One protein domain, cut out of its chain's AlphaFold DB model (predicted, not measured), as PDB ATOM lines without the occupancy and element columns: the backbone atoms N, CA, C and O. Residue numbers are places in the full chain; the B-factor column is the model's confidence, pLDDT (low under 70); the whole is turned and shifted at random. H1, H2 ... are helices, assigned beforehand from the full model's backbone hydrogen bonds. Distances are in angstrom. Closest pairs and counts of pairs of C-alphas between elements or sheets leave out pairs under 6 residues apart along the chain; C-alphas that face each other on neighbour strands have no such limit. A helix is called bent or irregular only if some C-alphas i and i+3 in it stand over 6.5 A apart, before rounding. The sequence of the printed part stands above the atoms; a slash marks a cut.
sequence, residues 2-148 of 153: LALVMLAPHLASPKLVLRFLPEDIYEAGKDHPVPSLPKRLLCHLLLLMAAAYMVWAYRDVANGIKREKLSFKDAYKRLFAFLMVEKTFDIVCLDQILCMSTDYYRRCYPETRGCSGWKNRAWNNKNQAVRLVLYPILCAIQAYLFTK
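AT A GLANCE: This is residues 2 to 148 of the 153 residues of an uncharacterized protein of Lachnospiraceae bacterium (UniProt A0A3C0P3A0). Two long helices, H4 and H5, make a narrow, open V, joined at its point by residues 68 to 71; H8 runs beside the first part of H5, and its end reaches H4 near the point. At the wide end sit the short helices: H1 packs on the first part of H4, H6 and H7 pack at the end of H5, and H2 and H3 lie near them. The 147 printed residues hold eight named helices, H1 to H8 in chain order, and no named strand: the class is all helix. The whole is loose, with a radius of gyration of the C-alphas of 18.4 A, and flat, spanning 54 by 35 by 19 A.

IN THESE COORDINATES: Find C-alpha 37 at (44.412, -2.623, -14.682); from there H4, residues 37 to 67, runs 44.5 A to C-alpha 67 at (70.673, -36.481, -26.804). H5, residues 72 to 101, runs 39.7 A and is neither bent nor irregular, but only just: C-alphas 95 and 98 are 6.1 A apart. H8, residues 125 to 147, runs 33.0 A to C-alpha 147 at (63.255, -40.590, -32.687), with a kink of 30 degrees near residue 134. The shorter ones are H1, residues 2 to 11, H2, 14 to 18, H3, 23 to 29, H6, 104 to 108, and H7, 116 to 119. H1 is irregular, only just: C-alphas 6 and 9 are 6.7 A apart.

HOW THE PARTS SIT: Start at H4. With residues 39 to 47 alone it touches H1, closest at the C-alphas of Leu 11 and Lys 39, 4.9 A, at a shallow tilt of 20 degrees, opposite ways. With residues 62 to 66 alone it touches H8, closest at the C-alphas of Ala 62 and Phe 146, 6.4 A, at a steep tilt of 46 degrees. H4 and H5 are close but not clearly touching, closest at the C-alphas of Ile 65 and Ala 75, 6.2 A. H5 is the hub, touching 3 helices. With residues 72 to 83 alone it touches H8, closest at the C-alphas of Tyr 76 and Ala 143, 5.1 A, at a shallow tilt of 26 degrees, opposite ways. The helix packing is mostly aligned, only just, with 2 of 3 tilts shallow. H5 and H7 only just touch, with 3 pairs of C-alphas within 8 A, closest at Met 100 and Trp 118, 5.5 A; H5 and H6 only just touch, only at the corner, closest at the C-alphas of Cys 99 and Tyr 105, 6.5 A. H3 touches H7, closest at the C-alphas of Asp 24 and Gly 117, 6.2 A, and H2, closest at those of Leu 18 and Tyr 26, 5.0 A. Every backbone O i to N i+4 pair is within hydrogen-bond range in H2, H3, H4 and H6, against 4 of 6 in H1, 21 of 26 in H5 and 17 of 19 in H8; H7 is too short for such a pair.

THE WHOLE: The C-alphas farthest apart, of Lys 69 and Gly 114, are 54.7 A apart. Residues 51 to 60 of H4 stand free. The printed part has no cut and no long link, and no printed residue is under 70 in pLDDT.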
ATOM      1  N   LEU A   2      50.252 -24.534 -10.555       87.50
ATOM      2  CA  LEU A   2      49.359 -24.369  -9.388       87.50
ATOM      3  C   LEU A   2      49.313 -22.935  -8.824       87.50
ATOM      4  O   LEU A   2      48.235 -22.377  -8.663       87.50
ATOM      5  N   ALA A   3      50.473 -22.311  -8.593       90.44
ATOM      6  CA  ALA A   3      50.532 -20.936  -8.093       90.44
ATOM      7  C   ALA A   3      49.807 -19.940  -9.014       90.44
ATOM      8  O   ALA A   3      49.118 -19.050  -8.535       90.44
ATOM      9  N   LEU A   4      49.904 -20.115 -10.336       91.69
ATOM     10  CA  LEU A   4      49.207 -19.261 -11.297       91.69
ATOM     11  C   LEU A   4      47.688 -19.461 -11.228       91.69
ATOM     12  O   LEU A   4      46.952 -18.483 -11.276       91.69
ATOM     13  N   VAL A   5      47.232 -20.707 -11.060       92.38
ATOM     14  CA  VAL A   5      45.809 -21.045 -10.879       92.38
ATOM     15  C   VAL A   5      45.252 -20.415  -9.600       92.38
ATOM     16  O   VAL A   5      44.161 -19.858  -9.626       92.38
ATOM     17  N   MET A   6      46.021 -20.431  -8.507       93.88
ATOM     18  CA  MET A   6      45.641 -19.774  -7.251       93.88
ATOM     19  C   MET A   6      45.726 -18.244  -7.343       93.88
ATOM     20  O   MET A   6      44.929 -17.535  -6.757       93.88
ATOM     21  N   LEU A   7      46.658 -17.670  -8.098       95.31
ATOM     22  CA  LEU A   7      46.721 -16.211  -8.232       95.31
ATOM     23  C   LEU A   7      45.661 -15.661  -9.198       95.31
ATOM     24  O   LEU A   7      45.258 -14.504  -9.069       95.31
ATOM     25  N   ALA A   8      45.193 -16.470 -10.152       94.06
ATOM     26  CA  ALA A   8      44.294 -16.027 -11.211       94.06
ATOM     27  C   ALA A   8      43.002 -15.360 -10.697       94.06
ATOM     28  O   ALA A   8      42.725 -14.261 -11.176       94.06
ATOM     29  N   PRO A   9      42.261 -15.889  -9.698       95.31
ATOM     30  CA  PRO A   9      41.064 -15.226  -9.165       95.31
ATOM     31  C   PRO A   9      41.290 -13.803  -8.648       95.31
ATOM     32  O   PRO A   9      40.371 -12.991  -8.637       95.31
ATOM     33  N   HIS A  10      42.516 -13.486  -8.225       95.75
ATOM     34  CA  HIS A  10      42.865 -12.188  -7.648       95.75
ATOM     35  C   HIS A  10      43.414 -11.187  -8.675       95.75
ATOM     36  O   HIS A  10      43.495  -9.989  -8.386       95.75
ATOM     37  N   LEU A  11      43.836 -11.671  -9.847       96.81
ATOM     38  CA  LEU A  11      44.563 -10.880 -10.841       96.81
ATOM     39  C   LEU A  11      43.843 -10.797 -12.193       96.81
ATOM     40  O   LEU A  11      43.956  -9.782 -12.879       96.81
ATOM     41  N   ALA A  12      43.120 -11.841 -12.590       95.81
ATOM     42  CA  ALA A  12      42.431 -11.936 -13.872       95.81
ATOM     43  C   ALA A  12      40.992 -11.411 -13.804       95.81
ATOM     44  O   ALA A  12      40.404 -11.262 -12.736       95.81
ATOM     45  N   SER A  13      40.390 -11.166 -14.971       95.69
ATOM     46  CA  SER A  13      38.949 -10.936 -15.029       95.69
ATOM     47  C   SER A  13      38.187 -12.211 -14.629       95.69
ATOM     48  O   SER A  13      38.600 -13.309 -15.018       95.69
ATOM     49  N   PRO A  14      37.045 -12.094 -13.927       96.06
ATOM     50  CA  PRO A  14      36.228 -13.251 -13.552       96.06
ATOM     51  C   PRO A  14      35.843 -14.104 -14.760       96.06
ATOM     52  O   PRO A  14      35.969 -15.320 -14.722       96.06
ATOM     53  N   LYS A  15      35.506 -13.471 -15.892       96.19
ATOM     54  CA  LYS A  15      35.205 -14.166 -17.156       96.19
ATOM     55  C   LYS A  15      36.339 -15.080 -17.633       96.19
ATOM     56  O   LYS A  15      36.065 -16.141 -18.184       96.19
ATOM     57  N   LEU A  16      37.603 -14.694 -17.437       93.81
ATOM     58  CA  LEU A  16      38.748 -15.519 -17.833       93.81
ATOM     59  C   LEU A  16      38.923 -16.735 -16.917       93.81
ATOM     60  O   LEU A  16      39.323 -17.796 -17.393       93.81
ATOM     61  N   VAL A  17      38.643 -16.571 -15.624       94.81
ATOM     62  CA  VAL A  17      38.817 -17.602 -14.594       94.81
ATOM     63  C   VAL A  17      37.647 -18.583 -14.599       94.81
ATOM     64  O   VAL A  17      37.847 -19.791 -14.680       94.81
ATOM     65  N   LEU A  18      36.422 -18.064 -14.552       95.62
ATOM     66  CA  LEU A  18      35.205 -18.842 -14.335       95.62
ATOM     67  C   LEU A  18      34.726 -19.595 -15.578       95.62
ATOM     68  O   LEU A  18      33.981 -20.552 -15.437       95.62
ATOM     69  N   ARG A  19      35.175 -19.234 -16.791       93.88
ATOM     70  CA  ARG A  19      34.823 -19.973 -18.027       93.88
ATOM     71  C   ARG A  19      35.256 -21.442 -18.015       93.88
ATOM     72  O   ARG A  19      34.864 -22.210 -18.884       93.88
ATOM     73  N   PHE A  20      36.151 -21.791 -17.095       90.69
ATOM     74  CA  PHE A  20      36.643 -23.144 -16.895       90.69
ATOM     75  C   PHE A  20      35.879 -23.889 -15.802       90.69
ATOM     76  O   PHE A  20      36.284 -24.988 -15.469       90.69
ATOM     77  N   LEU A  21      34.838 -23.308 -15.213       93.19
ATOM     78  CA  LEU A  21      33.997 -23.934 -14.196       93.19
ATOM     79  C   LEU A  21      32.616 -24.263 -14.793       93.19
ATOM     80  O   LEU A  21      32.326 -23.844 -15.917       93.19
ATOM     81  N   PRO A  22      31.765 -25.025 -14.078       94.50
ATOM     82  CA  PRO A  22      30.376 -25.242 -14.475       94.50
ATOM     83  C   PRO A  22      29.643 -23.951 -14.865       94.50
ATOM     84  O   PRO A  22      29.890 -22.882 -14.308       94.50
ATOM     85  N   GLU A  23      28.725 -24.069 -15.821       94.38
ATOM     86  CA  GLU A  23      28.041 -22.926 -16.433       94.38
ATOM     87  C   GLU A  23      27.269 -22.073 -15.417       94.38
ATOM     88  O   GLU A  23      27.343 -20.849 -15.467       94.38
ATOM     89  N   ASP A  24      26.617 -22.693 -14.431       96.50
ATOM     90  CA  ASP A  24      25.894 -21.975 -13.374       96.50
ATOM     91  C   ASP A  24      26.824 -21.148 -12.468       96.50
ATOM     92  O   ASP A  24      26.445 -20.077 -11.996       96.50
ATOM     93  N   ILE A  25      28.059 -21.610 -12.251       96.75
ATOM     94  CA  ILE A  25      29.103 -20.866 -11.534       96.75
ATOM     95  C   ILE A  25      29.614 -19.701 -12.386       96.75
ATOM     96  O   ILE A  25      29.809 -18.601 -11.864       96.75
ATOM     97  N   TYR A  26      29.826 -19.926 -13.687       96.75
ATOM     98  CA  TYR A  26      30.214 -18.865 -14.614       96.75
ATOM     99  C   TYR A  26      29.167 -17.753 -14.641       96.75
ATOM    100  O   TYR A  26      29.508 -16.592 -14.418       96.75
ATOM    101  N   GLU A  27      27.903 -18.104 -14.852       97.88
ATOM    102  CA  GLU A  27      26.808 -17.142 -14.943       97.88
ATOM    103  C   GLU A  27      26.633 -16.341 -13.650       97.88
ATOM    104  O   GLU A  27      26.449 -15.126 -13.712       97.88
ATOM    105  N   ALA A  28      26.778 -16.981 -12.487       97.56
ATOM    106  CA  ALA A  28      26.673 -16.302 -11.200       97.56
ATOM    107  C   ALA A  28      27.837 -15.335 -10.914       97.56
ATOM    108  O   ALA A  28      27.619 -14.306 -10.284       97.56
ATOM    109  N   GLY A  29      29.066 -15.646 -11.350       96.75
ATOM    110  CA  GLY A  29      30.266 -14.873 -10.990       96.75
ATOM    111  C   GLY A  29      30.882 -14.022 -12.109       96.75
ATOM    112  O   GLY A  29      31.842 -13.286 -11.866       96.75
ATOM    113  N   LYS A  30      30.396 -14.102 -13.356       96.12
ATOM    114  CA  LYS A  30      31.016 -13.420 -14.516       96.12
ATOM    115  C   LYS A  30      31.087 -11.896 -14.387       96.12
ATOM    116  O   LYS A  30      31.969 -11.291 -15.005       96.12
ATOM    117  N   ASP A  31      30.192 -11.311 -13.593       96.44
ATOM    118  CA  ASP A  31      30.073  -9.869 -13.368       96.44
ATOM    119  C   ASP A  31      30.661  -9.421 -12.016       96.44
ATOM    120  O   ASP A  31      30.502  -8.267 -11.616       96.44
ATOM    121  N   HIS A  32      31.397 -10.306 -11.327       96.25
ATOM    122  CA  HIS A  32      32.170  -9.953 -10.136       96.25
ATOM    123  C   HIS A  32      33.109  -8.757 -10.413       96.25
ATOM    124  O   HIS A  32      33.634  -8.630 -11.529       96.25
ATOM    125  N   PRO A  33      33.378  -7.880  -9.424       96.56
ATOM    126  CA  PRO A  33      34.274  -6.744  -9.601       96.56
ATOM    127  C   PRO A  33      35.612  -7.125 -10.241       96.56
ATOM    128  O   PRO A  33      36.378  -7.951  -9.744       96.56
ATOM    129  N   VAL A  34      35.902  -6.500 -11.379       95.44
ATOM    130  CA  VAL A  34      37.118  -6.775 -12.141       95.44
ATOM    131  C   VAL A  34      38.332  -6.180 -11.411       95.44
ATOM    132  O   VAL A  34      38.280  -5.014 -11.008       95.44
ATOM    133  N   PRO A  35      39.458  -6.912 -11.276       95.75
ATOM    134  CA  PRO A  35      40.675  -6.354 -10.693       95.75
ATOM    135  C   PRO A  35      41.195  -5.126 -11.454       95.75
ATOM    136  O   PRO A  35      40.984  -4.974 -12.662       95.75
ATOM    137  N   SER A  36      41.944  -4.267 -10.758       96.94
ATOM    138  CA  SER A  36      42.546  -3.068 -11.352       96.94
ATOM    139  C   SER A  36      43.428  -3.399 -12.565       96.94
ATOM    140  O   SER A  36      43.967  -4.501 -12.701       96.94
ATOM    141  N   LEU A  37      43.596  -2.433 -13.477       96.00
ATOM    142  CA  LEU A  37      44.412  -2.623 -14.682       96.00
ATOM    143  C   LEU A  37      45.833  -3.153 -14.385       96.00
ATOM    144  O   LEU A  37      46.203  -4.133 -15.030       96.00
ATOM    145  N   PRO A  38      46.591  -2.639 -13.392       97.50
ATOM    146  CA  PRO A  38      47.917  -3.176 -13.078       97.50
ATOM    147  C   PRO A  38      47.903  -4.659 -12.688       97.50
ATOM    148  O   PRO A  38      48.746  -5.423 -13.152       97.50
ATOM    149  N   LYS A  39      46.914  -5.100 -11.895       96.75
ATOM    150  CA  LYS A  39      46.762  -6.517 -11.516       96.75
ATOM    151  C   LYS A  39      46.489  -7.399 -12.732       96.75
ATOM    152  O   LYS A  39      47.079  -8.469 -12.866       96.75
ATOM    153  N   ARG A  40      45.648  -6.923 -13.651       96.25
ATOM    154  CA  ARG A  40      45.359  -7.633 -14.902       96.25
ATOM    155  C   ARG A  40      46.580  -7.703 -15.807       96.25
ATOM    156  O   ARG A  40      46.849  -8.771 -16.347       96.25
ATOM    157  N   LEU A  41      47.337  -6.617 -15.958       96.75
ATOM    158  CA  LEU A  41      48.583  -6.621 -16.732       96.75
ATOM    159  C   LEU A  41      49.602  -7.599 -16.137       96.75
ATOM    160  O   LEU A  41      50.180  -8.395 -16.873       96.75
ATOM    161  N   LEU A  42      49.738  -7.619 -14.807       96.44
ATOM    162  CA  LEU A  42      50.558  -8.609 -14.111       96.44
ATOM    163  C   LEU A  42      50.093 -10.041 -14.413       96.44
ATOM    164  O   LEU A  42      50.922 -10.894 -14.708       96.44
ATOM    165  N   CYS A  43      48.784 -10.309 -14.406       95.00
ATOM    166  CA  CYS A  43      48.253 -11.624 -14.776       95.00
ATOM    167  C   CYS A  43      48.680 -12.050 -16.187       95.00
ATOM    168  O   CYS A  43      49.161 -13.166 -16.374       95.00
ATOM    169  N   HIS A  44      48.546 -11.159 -17.174       94.25
ATOM    170  CA  HIS A  44      48.931 -11.454 -18.557       94.25
ATOM    171  C   HIS A  44      50.440 -11.670 -18.692       94.25
ATOM    172  O   HIS A  44      50.855 -12.586 -19.399       94.25
ATOM    173  N   LEU A  45      51.259 -10.896 -17.973       96.31
ATOM    174  CA  LEU A  45      52.705 -11.106 -17.924       96.31
ATOM    175  C   LEU A  45      53.053 -12.478 -17.325       96.31
ATOM    176  O   LEU A  45      53.853 -13.213 -17.901       96.31
ATOM    177  N   LEU A  46      52.424 -12.860 -16.209       95.56
ATOM    178  CA  LEU A  46      52.612 -14.177 -15.589       95.56
ATOM    179  C   LEU A  46      52.178 -15.318 -16.525       95.56
ATOM    180  O   LEU A  46      52.880 -16.323 -16.625       95.56
ATOM    181  N   LEU A  47      51.056 -15.160 -17.234       93.06
ATOM    182  CA  LEU A  47      50.586 -16.120 -18.239       93.06
ATOM    183  C   LEU A  47      51.568 -16.245 -19.408       93.06
ATOM    184  O   LEU A  47      51.867 -17.360 -19.831       93.06
ATOM    185  N   LEU A  48      52.105 -15.125 -19.898       95.50
ATOM    186  CA  LEU A  48      53.103 -15.117 -20.966       95.50
ATOM    187  C   LEU A  48      54.391 -15.826 -20.533       95.50
ATOM    188  O   LEU A  48      54.910 -16.658 -21.275       95.50
ATOM    189  N   MET A  49      54.880 -15.552 -19.320       95.75
ATOM    190  CA  MET A  49      56.052 -16.236 -18.766       95.75
ATOM    191  C   MET A  49      55.805 -17.736 -18.589       95.75
ATOM    192  O   MET A  49      56.667 -18.543 -18.933       95.75
ATOM    193  N   ALA A  50      54.620 -18.130 -18.113       93.88
ATOM    194  CA  ALA A  50      54.246 -19.536 -18.009       93.88
ATOM    195  C   ALA A  50      54.209 -20.215 -19.389       93.88
ATOM    196  O   ALA A  50      54.733 -21.317 -19.540       93.88
ATOM    197  N   ALA A  51      53.658 -19.553 -20.411       94.25
ATOM    198  CA  ALA A  51      53.638 -20.069 -21.778       94.25
ATOM    199  C   ALA A  51      55.055 -20.211 -22.362       94.25
ATOM    200  O   ALA A  51      55.384 -21.255 -22.926       94.25
ATOM    201  N   ALA A  52      55.915 -19.206 -22.179       96.12
ATOM    202  CA  ALA A  52      57.313 -19.255 -22.608       96.12
ATOM    203  C   ALA A  52      58.079 -20.398 -21.922       96.12
ATOM    204  O   ALA A  52      58.791 -21.153 -22.588       96.12
ATOM    205  N   TYR A  53      57.875 -20.577 -20.613       95.00
ATOM    206  CA  TYR A  53      58.448 -21.690 -19.861       95.00
ATOM    207  C   TYR A  53      57.967 -23.045 -20.388       95.00
ATOM    208  O   TYR A  53      58.785 -23.938 -20.582       95.00
ATOM    209  N   MET A  54      56.671 -23.200 -20.682       91.62
ATOM    210  CA  MET A  54      56.139 -24.439 -21.260       91.62
ATOM    211  C   MET A  54      56.789 -24.757 -22.613       91.62
ATOM    212  O   MET A  54      57.215 -25.888 -22.833       91.62
ATOM    213  N   VAL A  55      56.930 -23.768 -23.503       93.69
ATOM    214  CA  VAL A  55      57.620 -23.949 -24.795       93.69
ATOM    215  C   VAL A  55      59.071 -24.376 -24.589       93.69
ATOM    216  O   VAL A  55      59.542 -25.300 -25.256       93.69
ATOM    217  N   TRP A  56      59.781 -23.727 -23.665       96.00
ATOM    218  CA  TRP A  56      61.150 -24.099 -23.322       96.00
ATOM    219  C   TRP A  56      61.231 -25.528 -22.766       96.00
ATOM    220  O   TRP A  56      62.033 -26.317 -23.259       96.00
ATOM    221  N   ALA A  57      60.358 -25.897 -21.826       91.88
ATOM    222  CA  ALA A  57      60.325 -27.226 -21.220       91.88
ATOM    223  C   ALA A  57      60.044 -28.320 -22.262       91.88
ATOM    224  O   ALA A  57      60.721 -29.346 -22.283       91.88
ATOM    225  N   TYR A  58      59.113 -28.086 -23.195       89.38
ATOM    226  CA  TYR A  58      58.869 -29.013 -24.305       89.38
ATOM    227  C   TYR A  58      60.095 -29.180 -25.207       89.38
ATOM    228  O   TYR A  58      60.406 -30.299 -25.623       89.38
ATOM    229  N   ARG A  59      60.810 -28.087 -25.508       91.62
ATOM    230  CA  ARG A  59      62.058 -28.149 -26.283       91.62
ATOM    231  C   ARG A  59      63.141 -28.920 -25.538       91.62
ATOM    232  O   ARG A  59      63.821 -29.730 -26.163       91.62
ATOM    233  N   ASP A  60      63.287 -28.699 -24.238       93.38
ATOM    234  CA  ASP A  60      64.265 -29.412 -23.419       93.38
ATOM    235  C   ASP A  60      63.982 -30.920 -23.385       93.38
ATOM    236  O   ASP A  60      64.876 -31.715 -23.666       93.38
ATOM    237  N   VAL A  61      62.721 -31.325 -23.192       91.00
ATOM    238  CA  VAL A  61      62.309 -32.736 -23.265       91.00
ATOM    239  C   VAL A  61      62.628 -33.340 -24.634       91.00
ATOM    240  O   VAL A  61      63.220 -34.420 -24.712       91.00
ATOM    241  N   ALA A  62      62.291 -32.643 -25.723       90.25
ATOM    242  CA  ALA A  62      62.591 -33.105 -27.076       90.25
ATOM    243  C   ALA A  62      64.106 -33.247 -27.314       90.25
ATOM    244  O   ALA A  62      64.559 -34.231 -27.903       90.25
ATOM    245  N   ASN A  63      64.902 -32.291 -26.832       92.00
ATOM    246  CA  ASN A  63      66.359 -32.330 -26.919       92.00
ATOM    247  C   ASN A  63      66.955 -33.446 -26.052       92.00
ATOM    248  O   ASN A  63      67.900 -34.101 -26.486       92.00
ATOM    249  N   GLY A  64      66.390 -33.705 -24.871       92.88
ATOM    250  CA  GLY A  64      66.764 -34.813 -23.995       92.88
ATOM    251  C   GLY A  64      66.574 -36.165 -24.677       92.88
ATOM    252  O   GLY A  64      67.528 -36.933 -24.770       92.88
ATOM    253  N   ILE A  65      65.398 -36.405 -25.271       93.62
ATOM    254  CA  ILE A  65      65.099 -37.630 -26.038       93.62
ATOM    255  C   ILE A  65      66.138 -37.858 -27.148       93.62
ATOM    256  O   ILE A  65      66.630 -38.975 -27.325       93.62
ATOM    257  N   LYS A  66      66.502 -36.795 -27.879       89.06
ATOM    258  CA  LYS A  66      67.496 -36.852 -28.962       89.06
ATOM    259  C   LYS A  66      68.909 -37.117 -28.441       89.06
ATOM    260  O   LYS A  66      69.605 -37.977 -28.977       89.06
ATOM    261  N   ARG A  67      69.335 -36.384 -27.409       92.44
ATOM    262  CA  ARG A  67      70.673 -36.481 -26.804       92.44
ATOM    263  C   ARG A  67      70.917 -37.866 -26.208       92.44
ATOM    264  O   ARG A  67      71.991 -38.426 -26.391       92.44
ATOM    265  N   GLU A  68      69.901 -38.424 -25.558       93.69
ATOM    266  CA  GLU A  68      69.916 -39.767 -24.970       93.69
ATOM    267  C   GLU A  68      69.728 -40.880 -26.017       93.69
ATOM    268  O   GLU A  68      69.877 -42.054 -25.693       93.69
ATOM    269  N   LYS A  69      69.427 -40.526 -27.278       91.19
ATOM    270  CA  LYS A  69      69.176 -41.461 -28.390       91.19
ATOM    271  C   LYS A  69      68.129 -42.523 -28.036       91.19
ATOM    272  O   LYS A  69      68.294 -43.696 -28.370       91.19
ATOM    273  N   LEU A  70      67.058 -42.111 -27.353       94.19
ATOM    274  CA  LEU A  70      66.028 -43.043 -26.901       94.19
ATOM    275  C   LEU A  70      65.367 -43.762 -28.079       94.19
ATOM    276  O   LEU A  70      65.128 -43.181 -29.141       94.19
ATOM    277  N   SER A  71      65.021 -45.032 -27.862       94.94
ATOM    278  CA  SER A  71      64.157 -45.763 -28.783       94.94
ATOM    279  C   SER A  71      62.760 -45.130 -28.815       94.94
ATOM    280  O   SER A  71      62.346 -44.467 -27.860       94.94
ATOM    281  N   PHE A  72      61.991 -45.377 -29.881       95.38
ATOM    282  CA  PHE A  72      60.585 -44.954 -29.952       95.38
ATOM    283  C   PHE A  72      59.801 -45.370 -28.698       95.38
ATOM    284  O   PHE A  72      59.072 -44.565 -28.121       95.38
ATOM    285  N   LYS A  73      59.991 -46.617 -28.250       96.38
ATOM    286  CA  LYS A  73      59.292 -47.185 -27.095       96.38
ATOM    287  C   LYS A  73      59.644 -46.447 -25.801       96.38
ATOM    288  O   LYS A  73      58.749 -46.185 -25.002       96.38
ATOM    289  N   ASP A  74      60.910 -46.099 -25.596       95.75
ATOM    290  CA  ASP A  74      61.350 -45.419 -24.371       95.75
ATOM    291  C   ASP A  74      60.962 -43.938 -24.375       95.75
ATOM    292  O   ASP A  74      60.469 -43.430 -23.366       95.75
ATOM    293  N   ALA A  75      61.071 -43.269 -25.527       96.00
ATOM    294  CA  ALA A  75      60.570 -41.911 -25.716       96.00
ATOM    295  C   ALA A  75      59.053 -41.834 -25.468       96.00
ATOM    296  O   ALA A  75      58.592 -40.964 -24.729       96.00
ATOM    297  N   TYR A  76      58.286 -42.780 -26.023       97.12
ATOM    298  CA  TYR A  76      56.844 -42.879 -25.809       97.12
ATOM    299  C   TYR A  76      56.501 -43.045 -24.330       97.12
ATOM    300  O   TYR A  76      55.713 -42.265 -23.802       97.12
ATOM    301  N   LYS A  77      57.119 -44.013 -23.637       96.44
ATOM    302  CA  LYS A  77      56.867 -44.230 -22.204       96.44
ATOM    303  C   LYS A  77      57.187 -42.990 -21.378       96.44
ATOM    304  O   LYS A  77      56.405 -42.653 -20.499       96.44
ATOM    305  N   ARG A  78      58.306 -42.310 -21.655       94.56
ATOM    306  CA  ARG A  78      58.709 -41.098 -20.930       94.56
ATOM    307  C   ARG A  78      57.689 -39.972 -21.109       94.56
ATOM    308  O   ARG A  78      57.245 -39.397 -20.119       94.56
ATOM    309  N   LEU A  79      57.300 -39.692 -22.353       95.19
ATOM    310  CA  LEU A  79      56.300 -38.668 -22.674       95.19
ATOM    311  C   LEU A  79      54.937 -39.009 -22.066       95.19
ATOM    312  O   LEU A  79      54.310 -38.157 -21.442       95.19
ATOM    313  N   PHE A  80      54.507 -40.262 -22.210       95.62
ATOM    314  CA  PHE A  80      53.222 -40.723 -21.708       95.62
ATOM    315  C   PHE A  80      53.166 -40.707 -20.180       95.62
ATOM    316  O   PHE A  80      52.209 -40.192 -19.615       95.62
ATOM    317  N   ALA A  81      54.205 -41.194 -19.496       94.12
ATOM    318  CA  ALA A  81      54.276 -41.166 -18.037       94.12
ATOM    319  C   ALA A  81      54.219 -39.732 -17.499       94.12
ATOM    320  O   ALA A  81      53.426 -39.449 -16.605       94.12
ATOM    321  N   PHE A  82      55.002 -38.815 -18.078       91.50
ATOM    322  CA  PHE A  82      54.965 -37.405 -17.693       91.50
ATOM    323  C   PHE A  82      53.565 -36.803 -17.874       91.50
ATOM    324  O   PHE A  82      53.034 -36.188 -16.951       91.50
ATOM    325  N   LEU A  83      52.946 -37.031 -19.036       92.44
ATOM    326  CA  LEU A  83      51.620 -36.504 -19.343       92.44
ATOM    327  C   LEU A  83      50.537 -37.096 -18.433       92.44
ATOM    328  O   LEU A  83      49.648 -36.373 -18.001       92.44
ATOM    329  N   MET A  84      50.620 -38.381 -18.088       92.50
ATOM    330  CA  MET A  84      49.679 -39.019 -17.161       92.50
ATOM    331  C   MET A  84      49.828 -38.506 -15.727       92.50
ATOM    332  O   MET A  84      48.819 -38.342 -15.041       92.50
ATOM    333  N   VAL A  85      51.051 -38.217 -15.272       92.81
ATOM    334  CA  VAL A  85      51.288 -37.600 -13.956       92.81
ATOM    335  C   VAL A  85      50.713 -36.188 -13.915       92.81
ATOM    336  O   VAL A  85      49.946 -35.874 -13.007       92.81
ATOM    337  N   GLU A  86      51.026 -35.359 -14.915       91.12
ATOM    338  CA  GLU A  86      50.470 -34.006 -15.038       91.12
ATOM    339  C   GLU A  86      48.942 -34.055 -15.079       91.12
ATOM    340  O   GLU A  86      48.270 -33.335 -14.340       91.12
ATOM    341  N   LYS A  87      48.393 -35.006 -15.838       92.38
ATOM    342  CA  LYS A  87      46.953 -35.136 -15.971       92.38
ATOM    343  C   LYS A  87      46.260 -35.585 -14.694       92.38
ATOM    344  O   LYS A  87      45.183 -35.095 -14.356       92.38
ATOM    345  N   THR A  88      46.874 -36.519 -13.979       93.62
ATOM    346  CA  THR A  88      46.374 -36.971 -12.680       93.62
ATOM    347  C   THR A  88      46.394 -35.815 -11.685       93.62
ATOM    348  O   THR A  88      45.422 -35.624 -10.961       93.62
ATOM    349  N   PHE A  89      47.454 -35.000 -11.691       93.75
ATOM    350  CA  PHE A  89      47.533 -33.803 -10.860       93.75
ATOM    351  C   PHE A  89      46.433 -32.785 -11.204       93.75
ATOM    352  O   PHE A  89      45.767 -32.295 -10.298       93.75
ATOM    353  N   ASP A  90      46.196 -32.498 -12.485       91.19
ATOM    354  CA  ASP A  90      45.118 -31.608 -12.943       91.19
ATOM    355  C   ASP A  90      43.743 -32.081 -12.442       91.19
ATOM    356  O   ASP A  90      43.028 -31.342 -11.768       91.19
ATOM    357  N   ILE A  91      43.406 -33.353 -12.672       92.44
ATOM    358  CA  ILE A  91      42.108 -33.913 -12.277       92.44
ATOM    359  C   ILE A  91      41.958 -33.945 -10.751       92.44
ATOM    360  O   ILE A  91      40.941 -33.517 -10.211       92.44
ATOM    361  N   VAL A  92      42.946 -34.472 -10.031       92.94
ATOM    362  CA  VAL A  92      42.820 -34.685  -8.585       92.94
ATOM    363  C   VAL A  92      43.009 -33.375  -7.829       92.94
ATOM    364  O   VAL A  92      42.146 -32.981  -7.049       92.94
ATOM    365  N   CYS A  93      44.122 -32.679  -8.052       93.81
ATOM    366  CA  CYS A  93      44.492 -31.518  -7.252       93.81
ATOM    367  C   CYS A  93      43.742 -30.257  -7.675       93.81
ATOM    368  O   CYS A  93      43.290 -29.515  -6.805       93.81
ATOM    369  N   LEU A  94      43.613 -29.996  -8.980       92.69
ATOM    370  CA  LEU A  94      42.976 -28.769  -9.461       92.69
ATOM    371  C   LEU A  94      41.457 -28.939  -9.524       92.69
ATOM    372  O   LEU A  94      40.744 -28.268  -8.781       92.69
ATOM    373  N   ASP A  95      40.956 -29.871 -10.331       91.31
ATOM    374  CA  ASP A  95      39.511 -30.026 -10.521       91.31
ATOM    375  C   ASP A  95      38.826 -30.509  -9.230       91.31
ATOM    376  O   ASP A  95      37.881 -29.885  -8.749       91.31
ATOM    377  N   GLN A  96      39.276 -31.616  -8.629       91.88
ATOM    378  CA  GLN A  96      38.543 -32.225  -7.512       91.88
ATOM    379  C   GLN A  96      38.847 -31.588  -6.158       91.88
ATOM    380  O   GLN A  96      37.919 -31.328  -5.386       91.88
ATOM    381  N   ILE A  97      40.116 -31.358  -5.827       93.00
ATOM    382  CA  ILE A  97      40.485 -30.784  -4.531       93.00
ATOM    383  C   ILE A  97      40.244 -29.277  -4.560       93.00
ATOM    384  O   ILE A  97      39.347 -28.809  -3.861       93.00
ATOM    385  N   LEU A  98      40.988 -28.524  -5.371       93.38
ATOM    386  CA  LEU A  98      40.955 -27.062  -5.350       93.38
ATOM    387  C   LEU A  98      39.586 -26.504  -5.763       93.38
ATOM    388  O   LEU A  98      39.024 -25.712  -5.010       93.38
ATOM    389  N   CYS A  99      39.033 -26.907  -6.908       91.31
ATOM    390  CA  CYS A  99      37.766 -26.349  -7.383       91.31
ATOM    391  C   CYS A  99      36.566 -26.877  -6.586       91.31
ATOM    392  O   CYS A  99      35.764 -26.075  -6.116       91.31
ATOM    393  N   MET A 100      36.442 -28.198  -6.400       89.69
ATOM    394  CA  MET A 100      35.215 -28.774  -5.822       89.69
ATOM    395  C   MET A 100      35.240 -28.983  -4.312       89.69
ATOM    396  O   MET A 100      34.215 -28.818  -3.652       89.69
ATOM    397  N   SER A 101      36.373 -29.399  -3.748       90.88
ATOM    398  CA  SER A 101      36.415 -29.791  -2.333       90.88
ATOM    399  C   SER A 101      36.760 -28.616  -1.429       90.88
ATOM    400  O   SER A 101      36.211 -28.507  -0.335       90.88
ATOM    401  N   THR A 102      37.631 -27.709  -1.875       90.62
ATOM    402  CA  THR A 102      37.920 -26.499  -1.106       90.62
ATOM    403  C   THR A 102      36.859 -25.421  -1.333       90.62
ATOM    404  O   THR A 102      36.230 -25.320  -2.384       90.62
ATOM    405  N   ASP A 103      36.685 -24.551  -0.343       93.06
ATOM    406  CA  ASP A 103      35.928 -23.304  -0.482       93.06
ATOM    407  C   ASP A 103      36.749 -22.197  -1.167       93.06
ATOM    408  O   ASP A 103      36.443 -21.016  -1.032       93.06
ATOM    409  N   TYR A 104      37.850 -22.519  -1.856       95.31
ATOM    410  CA  TYR A 104      38.766 -21.508  -2.379       95.31
ATOM    411  C   TYR A 104      38.081 -20.551  -3.365       95.31
ATOM    412  O   TYR A 104      37.954 -19.362  -3.071       95.31
ATOM    413  N   TYR A 105      37.534 -21.064  -4.470       94.44
ATOM    414  CA  TYR A 105      36.831 -20.228  -5.448       94.44
ATOM    415  C   TYR A 105      35.539 -19.616  -4.890       94.44
ATOM    416  O   TYR A 105      35.228 -18.475  -5.211       94.44
ATOM    417  N   ARG A 106      34.843 -20.305  -3.976       95.06
ATOM    418  CA  ARG A 106      33.659 -19.784  -3.262       95.06
ATOM    419  C   ARG A 106      33.978 -18.627  -2.306       95.06
ATOM    420  O   ARG A 106      33.084 -17.868  -1.931       95.06
ATOM    421  N   ARG A 107      35.236 -18.486  -1.876       95.56
ATOM    422  CA  ARG A 107      35.722 -17.317  -1.127       95.56
ATOM    423  C   ARG A 107      36.115 -16.171  -2.052       95.56
ATOM    424  O   ARG A 107      35.888 -15.024  -1.687       95.56
ATOM    425  N   CYS A 108      36.669 -16.476  -3.224       96.12
ATOM    426  CA  CYS A 108      36.980 -15.474  -4.245       96.12
ATOM    427  C   CYS A 108      35.715 -14.887  -4.892       96.12
ATOM    428  O   CYS A 108      35.683 -13.693  -5.155       96.12
ATOM    429  N   TYR A 109      34.684 -15.713  -5.092       96.81
ATOM    430  CA  TYR A 109      33.420 -15.368  -5.751       96.81
ATOM    431  C   TYR A 109      32.226 -15.783  -4.869       96.81
ATOM    432  O   TYR A 109      31.589 -16.811  -5.133       96.81
ATOM    433  N   PRO A 110      31.941 -15.062  -3.766       96.88
ATOM    434  CA  PRO A 110      30.903 -15.437  -2.798       96.88
ATOM    435  C   PRO A 110      29.501 -15.616  -3.393       96.88
ATOM    436  O   PRO A 110      28.732 -16.444  -2.904       96.88
ATOM    437  N   GLU A 111      29.184 -14.890  -4.461       96.75
ATOM    438  CA  GLU A 111      27.930 -14.969  -5.213       96.75
ATOM    439  C   GLU A 111      27.666 -16.358  -5.815       96.75
ATOM    440  O   GLU A 111      26.521 -16.743  -6.030       96.75
ATOM    441  N   THR A 112      28.711 -17.167  -5.998       96.81
ATOM    442  CA  THR A 112      28.597 -18.520  -6.558       96.81
ATOM    443  C   THR A 112      28.258 -19.587  -5.512       96.81
ATOM    444  O   THR A 112      28.061 -20.745  -5.866       96.81
ATOM    445  N   ARG A 113      28.199 -19.265  -4.209       95.12
ATOM    446  CA  ARG A 113      28.066 -20.273  -3.129       95.12
ATOM    447  C   ARG A 113      26.833 -21.172  -3.253       95.12
ATOM    448  O   ARG A 113      26.888 -22.319  -2.819       95.12
ATOM    449  N   GLY A 114      25.745 -20.653  -3.820       94.56
ATOM    450  CA  GLY A 114      24.496 -21.389  -4.030       94.56
ATOM    451  C   GLY A 114      24.477 -22.276  -5.279       94.56
ATOM    452  O   GLY A 114      23.533 -23.044  -5.446       94.56
ATOM    453  N   CYS A 115      25.490 -22.193  -6.148       96.69
ATOM    454  CA  CYS A 115      25.507 -22.917  -7.416       96.69
ATOM    455  C   CYS A 115      25.553 -24.433  -7.195       96.69
ATOM    456  O   CYS A 115      26.361 -24.962  -6.422       96.69
ATOM    457  N   SER A 116      24.701 -25.146  -7.925       95.19
ATOM    458  CA  SER A 116      24.651 -26.609  -7.931       95.19
ATOM    459  C   SER A 116      25.928 -27.231  -8.507       95.19
ATOM    460  O   SER A 116      26.326 -28.324  -8.094       95.19
ATOM    461  N   GLY A 117      26.615 -26.499  -9.391       93.75
ATOM    462  CA  GLY A 117      27.851 -26.893 -10.052       93.75
ATOM    463  C   GLY A 117      28.960 -27.313  -9.092       93.75
ATOM    464  O   GLY A 117      29.682 -28.256  -9.401       93.75
ATOM    465  N   TRP A 118      29.040 -26.735  -7.885       94.44
ATOM    466  CA  TRP A 118      30.037 -27.125  -6.873       94.44
ATOM    467  C   TRP A 118      29.895 -28.578  -6.407       94.44
ATOM    468  O   TRP A 118      30.858 -29.184  -5.942       94.44
ATOM    469  N   LYS A 119      28.694 -29.155  -6.534       92.56
ATOM    470  CA  LYS A 119      28.411 -30.555  -6.190       92.56
ATOM    471  C   LYS A 119      28.584 -31.492  -7.387       92.56
ATOM    472  O   LYS A 119      28.677 -32.705  -7.203       92.56
ATOM    473  N   ASN A 120      28.661 -30.960  -8.608       92.56
ATOM    474  CA  ASN A 120      28.801 -31.754  -9.821       92.56
ATOM    475  C   ASN A 120      30.260 -32.166 -10.050       92.56
ATOM    476  O   ASN A 120      30.951 -31.607 -10.896       92.56
ATOM    477  N   ARG A 121      30.735 -33.196  -9.344       89.62
ATOM    478  CA  ARG A 121      32.106 -33.717  -9.518       89.62
ATOM    479  C   ARG A 121      32.403 -34.261 -10.920       89.62
ATOM    480  O   ARG A 121      33.573 -34.423 -11.251       89.62
ATOM    481  N   ALA A 122      31.376 -34.511 -11.733       89.88
ATOM    482  CA  ALA A 122      31.493 -35.080 -13.072       89.88
ATOM    483  C   ALA A 122      31.514 -34.037 -14.206       89.88
ATOM    484  O   ALA A 122      31.624 -34.424 -15.370       89.88
ATOM    485  N   TRP A 123      31.427 -32.735 -13.901       88.62
ATOM    486  CA  TRP A 123      31.256 -31.665 -14.898       88.62
ATOM    487  C   TRP A 123      32.292 -31.680 -16.037       88.62
ATOM    488  O   TRP A 123      31.949 -31.389 -17.180       88.62
ATOM    489  N   ASN A 124      33.540 -32.072 -15.756       88.44
ATOM    490  CA  ASN A 124      34.618 -32.094 -16.747       88.44
ATOM    491  C   ASN A 124      34.880 -33.490 -17.348       88.44
ATOM    492  O   ASN A 124      35.733 -33.635 -18.225       88.44
ATOM    493  N   ASN A 125      34.161 -34.537 -16.920       90.62
ATOM    494  CA  ASN A 125      34.494 -35.932 -17.246       90.62
ATOM    495  C   ASN A 125      34.554 -36.203 -18.750       90.62
ATOM    496  O   ASN A 125      35.447 -36.912 -19.205       90.62
ATOM    497  N   LYS A 126      33.646 -35.612 -19.535       89.94
ATOM    498  CA  LYS A 126      33.631 -35.776 -20.996       89.94
ATOM    499  C   LYS A 126      34.928 -35.267 -21.630       89.94
ATOM    500  O   LYS A 126      35.549 -35.977 -22.417       89.94
ATOM    501  N   ASN A 127      35.369 -34.067 -21.253       89.81
ATOM    502  CA  ASN A 127      36.614 -33.492 -21.760       89.81
ATOM    503  C   ASN A 127      37.830 -34.280 -21.268       89.81
ATOM    504  O   ASN A 127      38.766 -34.496 -22.039       89.81
ATOM    505  N   GLN A 128      37.812 -34.738 -20.012       90.69
ATOM    506  CA  GLN A 128      38.891 -35.561 -19.468       90.69
ATOM    507  C   GLN A 128      38.986 -36.916 -20.182       90.69
ATOM    508  O   GLN A 128      40.085 -37.317 -20.551       90.69
ATOM    509  N   ALA A 129      37.863 -37.571 -20.485       92.25
ATOM    510  CA  ALA A 129      37.837 -38.815 -21.252       92.25
ATOM    511  C   ALA A 129      38.413 -38.631 -22.664       92.25
ATOM    512  O   ALA A 129      39.289 -39.390 -23.074       92.25
ATOM    513  N   VAL A 130      37.993 -37.581 -23.383       94.00
ATOM    514  CA  VAL A 130      38.548 -37.261 -24.711       94.00
ATOM    515  C   VAL A 130      40.061 -37.052 -24.632       94.00
ATOM    516  O   VAL A 130      40.807 -37.608 -25.438       94.00
ATOM    517  N   ARG A 131      40.541 -36.300 -23.637       91.25
ATOM    518  CA  ARG A 131      41.976 -36.059 -23.433       91.25
ATOM    519  C   ARG A 131      42.735 -37.352 -23.137       91.25
ATOM    520  O   ARG A 131      43.756 -37.589 -23.768       91.25
ATOM    521  N   LEU A 132      42.219 -38.212 -22.260       92.50
ATOM    522  CA  LEU A 132      42.837 -39.502 -21.928       92.50
ATOM    523  C   LEU A 132      42.947 -40.442 -23.136       92.50
ATOM    524  O   LEU A 132      43.904 -41.207 -23.214       92.50
ATOM    525  N   VAL A 133      42.021 -40.358 -24.096       93.56
ATOM    526  CA  VAL A 133      42.099 -41.105 -25.364       93.56
ATOM    527  C   VAL A 133      43.110 -40.482 -26.333       93.56
ATOM    528  O   VAL A 133      43.881 -41.198 -26.971       93.56
ATOM    529  N   LEU A 134      43.142 -39.151 -26.446       94.94
ATOM    530  CA  LEU A 134      44.028 -38.452 -27.385       94.94
ATOM    531  C   LEU A 134      45.494 -38.419 -26.932       94.94
ATOM    532  O   LEU A 134      46.398 -38.427 -27.764       94.94
ATOM    533  N   TYR A 135      45.751 -38.378 -25.629       94.19
ATOM    534  CA  TYR A 135      47.093 -38.257 -25.055       94.19
ATOM    535  C   TYR A 135      48.059 -39.376 -25.480       94.19
ATOM    536  O   TYR A 135      49.143 -39.036 -25.959       94.19
ATOM    537  N   PRO A 136      47.695 -40.674 -25.422       95.75
ATOM    538  CA  PRO A 136      48.508 -41.746 -25.997       95.75
ATOM    539  C   PRO A 136      48.873 -41.498 -27.466       95.75
ATOM    540  O   PRO A 136      50.029 -41.644 -27.857       95.75
ATOM    541  N   ILE A 137      47.909 -41.061 -28.281       96.56
ATOM    542  CA  ILE A 137      48.113 -40.825 -29.716       96.56
ATOM    543  C   ILE A 137      49.115 -39.682 -29.926       96.56
ATOM    544  O   ILE A 137      50.068 -39.818 -30.693       96.56
ATOM    545  N   LEU A 138      48.952 -38.576 -29.197       95.19
ATOM    546  CA  LEU A 138      49.860 -37.429 -29.268       95.19
ATOM    547  C   LEU A 138      51.275 -37.784 -28.790       95.19
ATOM    548  O   LEU A 138      52.248 -37.401 -29.441       95.19
ATOM    549  N   CYS A 139      51.408 -38.557 -27.708       96.00
ATOM    550  CA  CYS A 139      52.704 -39.050 -27.237       96.00
ATOM    551  C   CYS A 139      53.378 -39.958 -28.271       96.00
ATOM    552  O   CYS A 139      54.588 -39.854 -28.465       96.00
ATOM    553  N   ALA A 140      52.622 -40.821 -28.955       96.75
ATOM    554  CA  ALA A 140      53.153 -41.680 -30.011       96.75
ATOM    555  C   ALA A 140      53.645 -40.859 -31.212       96.75
ATOM    556  O   ALA A 140      54.767 -41.064 -31.673       96.75
ATOM    557  N   ILE A 141      52.860 -39.877 -31.671       95.56
ATOM    558  CA  ILE A 141      53.266 -38.965 -32.751       95.56
ATOM    559  C   ILE A 141      54.553 -38.224 -32.366       95.56
ATOM    560  O   ILE A 141      55.511 -38.211 -33.137       95.56
ATOM    561  N   GLN A 142      54.618 -37.653 -31.162       93.75
ATOM    562  CA  GLN A 142      55.805 -36.935 -30.688       93.75
ATOM    563  C   GLN A 142      57.031 -37.846 -30.565       93.75
ATOM    564  O   GLN A 142      58.108 -37.493 -31.047       93.75
ATOM    565  N   ALA A 143      56.876 -39.036 -29.978       95.50
ATOM    566  CA  ALA A 143      57.953 -40.015 -29.877       95.50
ATOM    567  C   ALA A 143      58.491 -40.391 -31.261       95.50
ATOM    568  O   ALA A 143      59.704 -40.411 -31.460       95.50
ATOM    569  N   TYR A 144      57.614 -40.620 -32.241       94.31
ATOM    570  CA  TYR A 144      58.024 -40.874 -33.620       94.31
ATOM    571  C   TYR A 144      58.817 -39.698 -34.204       94.31
ATOM    572  O   TYR A 144      59.921 -39.889 -34.713       94.31
ATOM    573  N   LEU A 145      58.303 -38.470 -34.081       92.06
ATOM    574  CA  LEU A 145      58.960 -37.270 -34.609       92.06
ATOM    575  C   LEU A 145      60.353 -37.032 -34.012       92.06
ATOM    576  O   LEU A 145      61.256 -36.598 -34.729       92.06
ATOM    577  N   PHE A 146      60.536 -37.315 -32.720       90.62
ATOM    578  CA  PHE A 146      61.800 -37.079 -32.018       90.62
ATOM    579  C   PHE A 146      62.823 -38.202 -32.183       90.62
ATOM    580  O   PHE A 146      64.018 -37.943 -32.051       90.62
ATOM    581  N   THR A 147      62.379 -39.421 -32.497       91.19
ATOM    582  CA  THR A 147      63.255 -40.590 -32.687       91.19
ATOM    583  C   THR A 147      63.576 -40.883 -34.156       91.19
ATOM    584  O   THR A 147      64.559 -41.571 -34.443       91.19
ATOM    585  N   LYS A 148      62.814 -40.331 -35.112       83.00
ATOM    586  CA  LYS A 148      63.095 -40.465 -36.549       83.00
ATOM    587  C   LYS A 148      64.419 -39.778 -36.913       83.00
ATOM    588  O   LYS A 148      64.540 -38.556 -36.840       83.00
TER     589      LYS A 148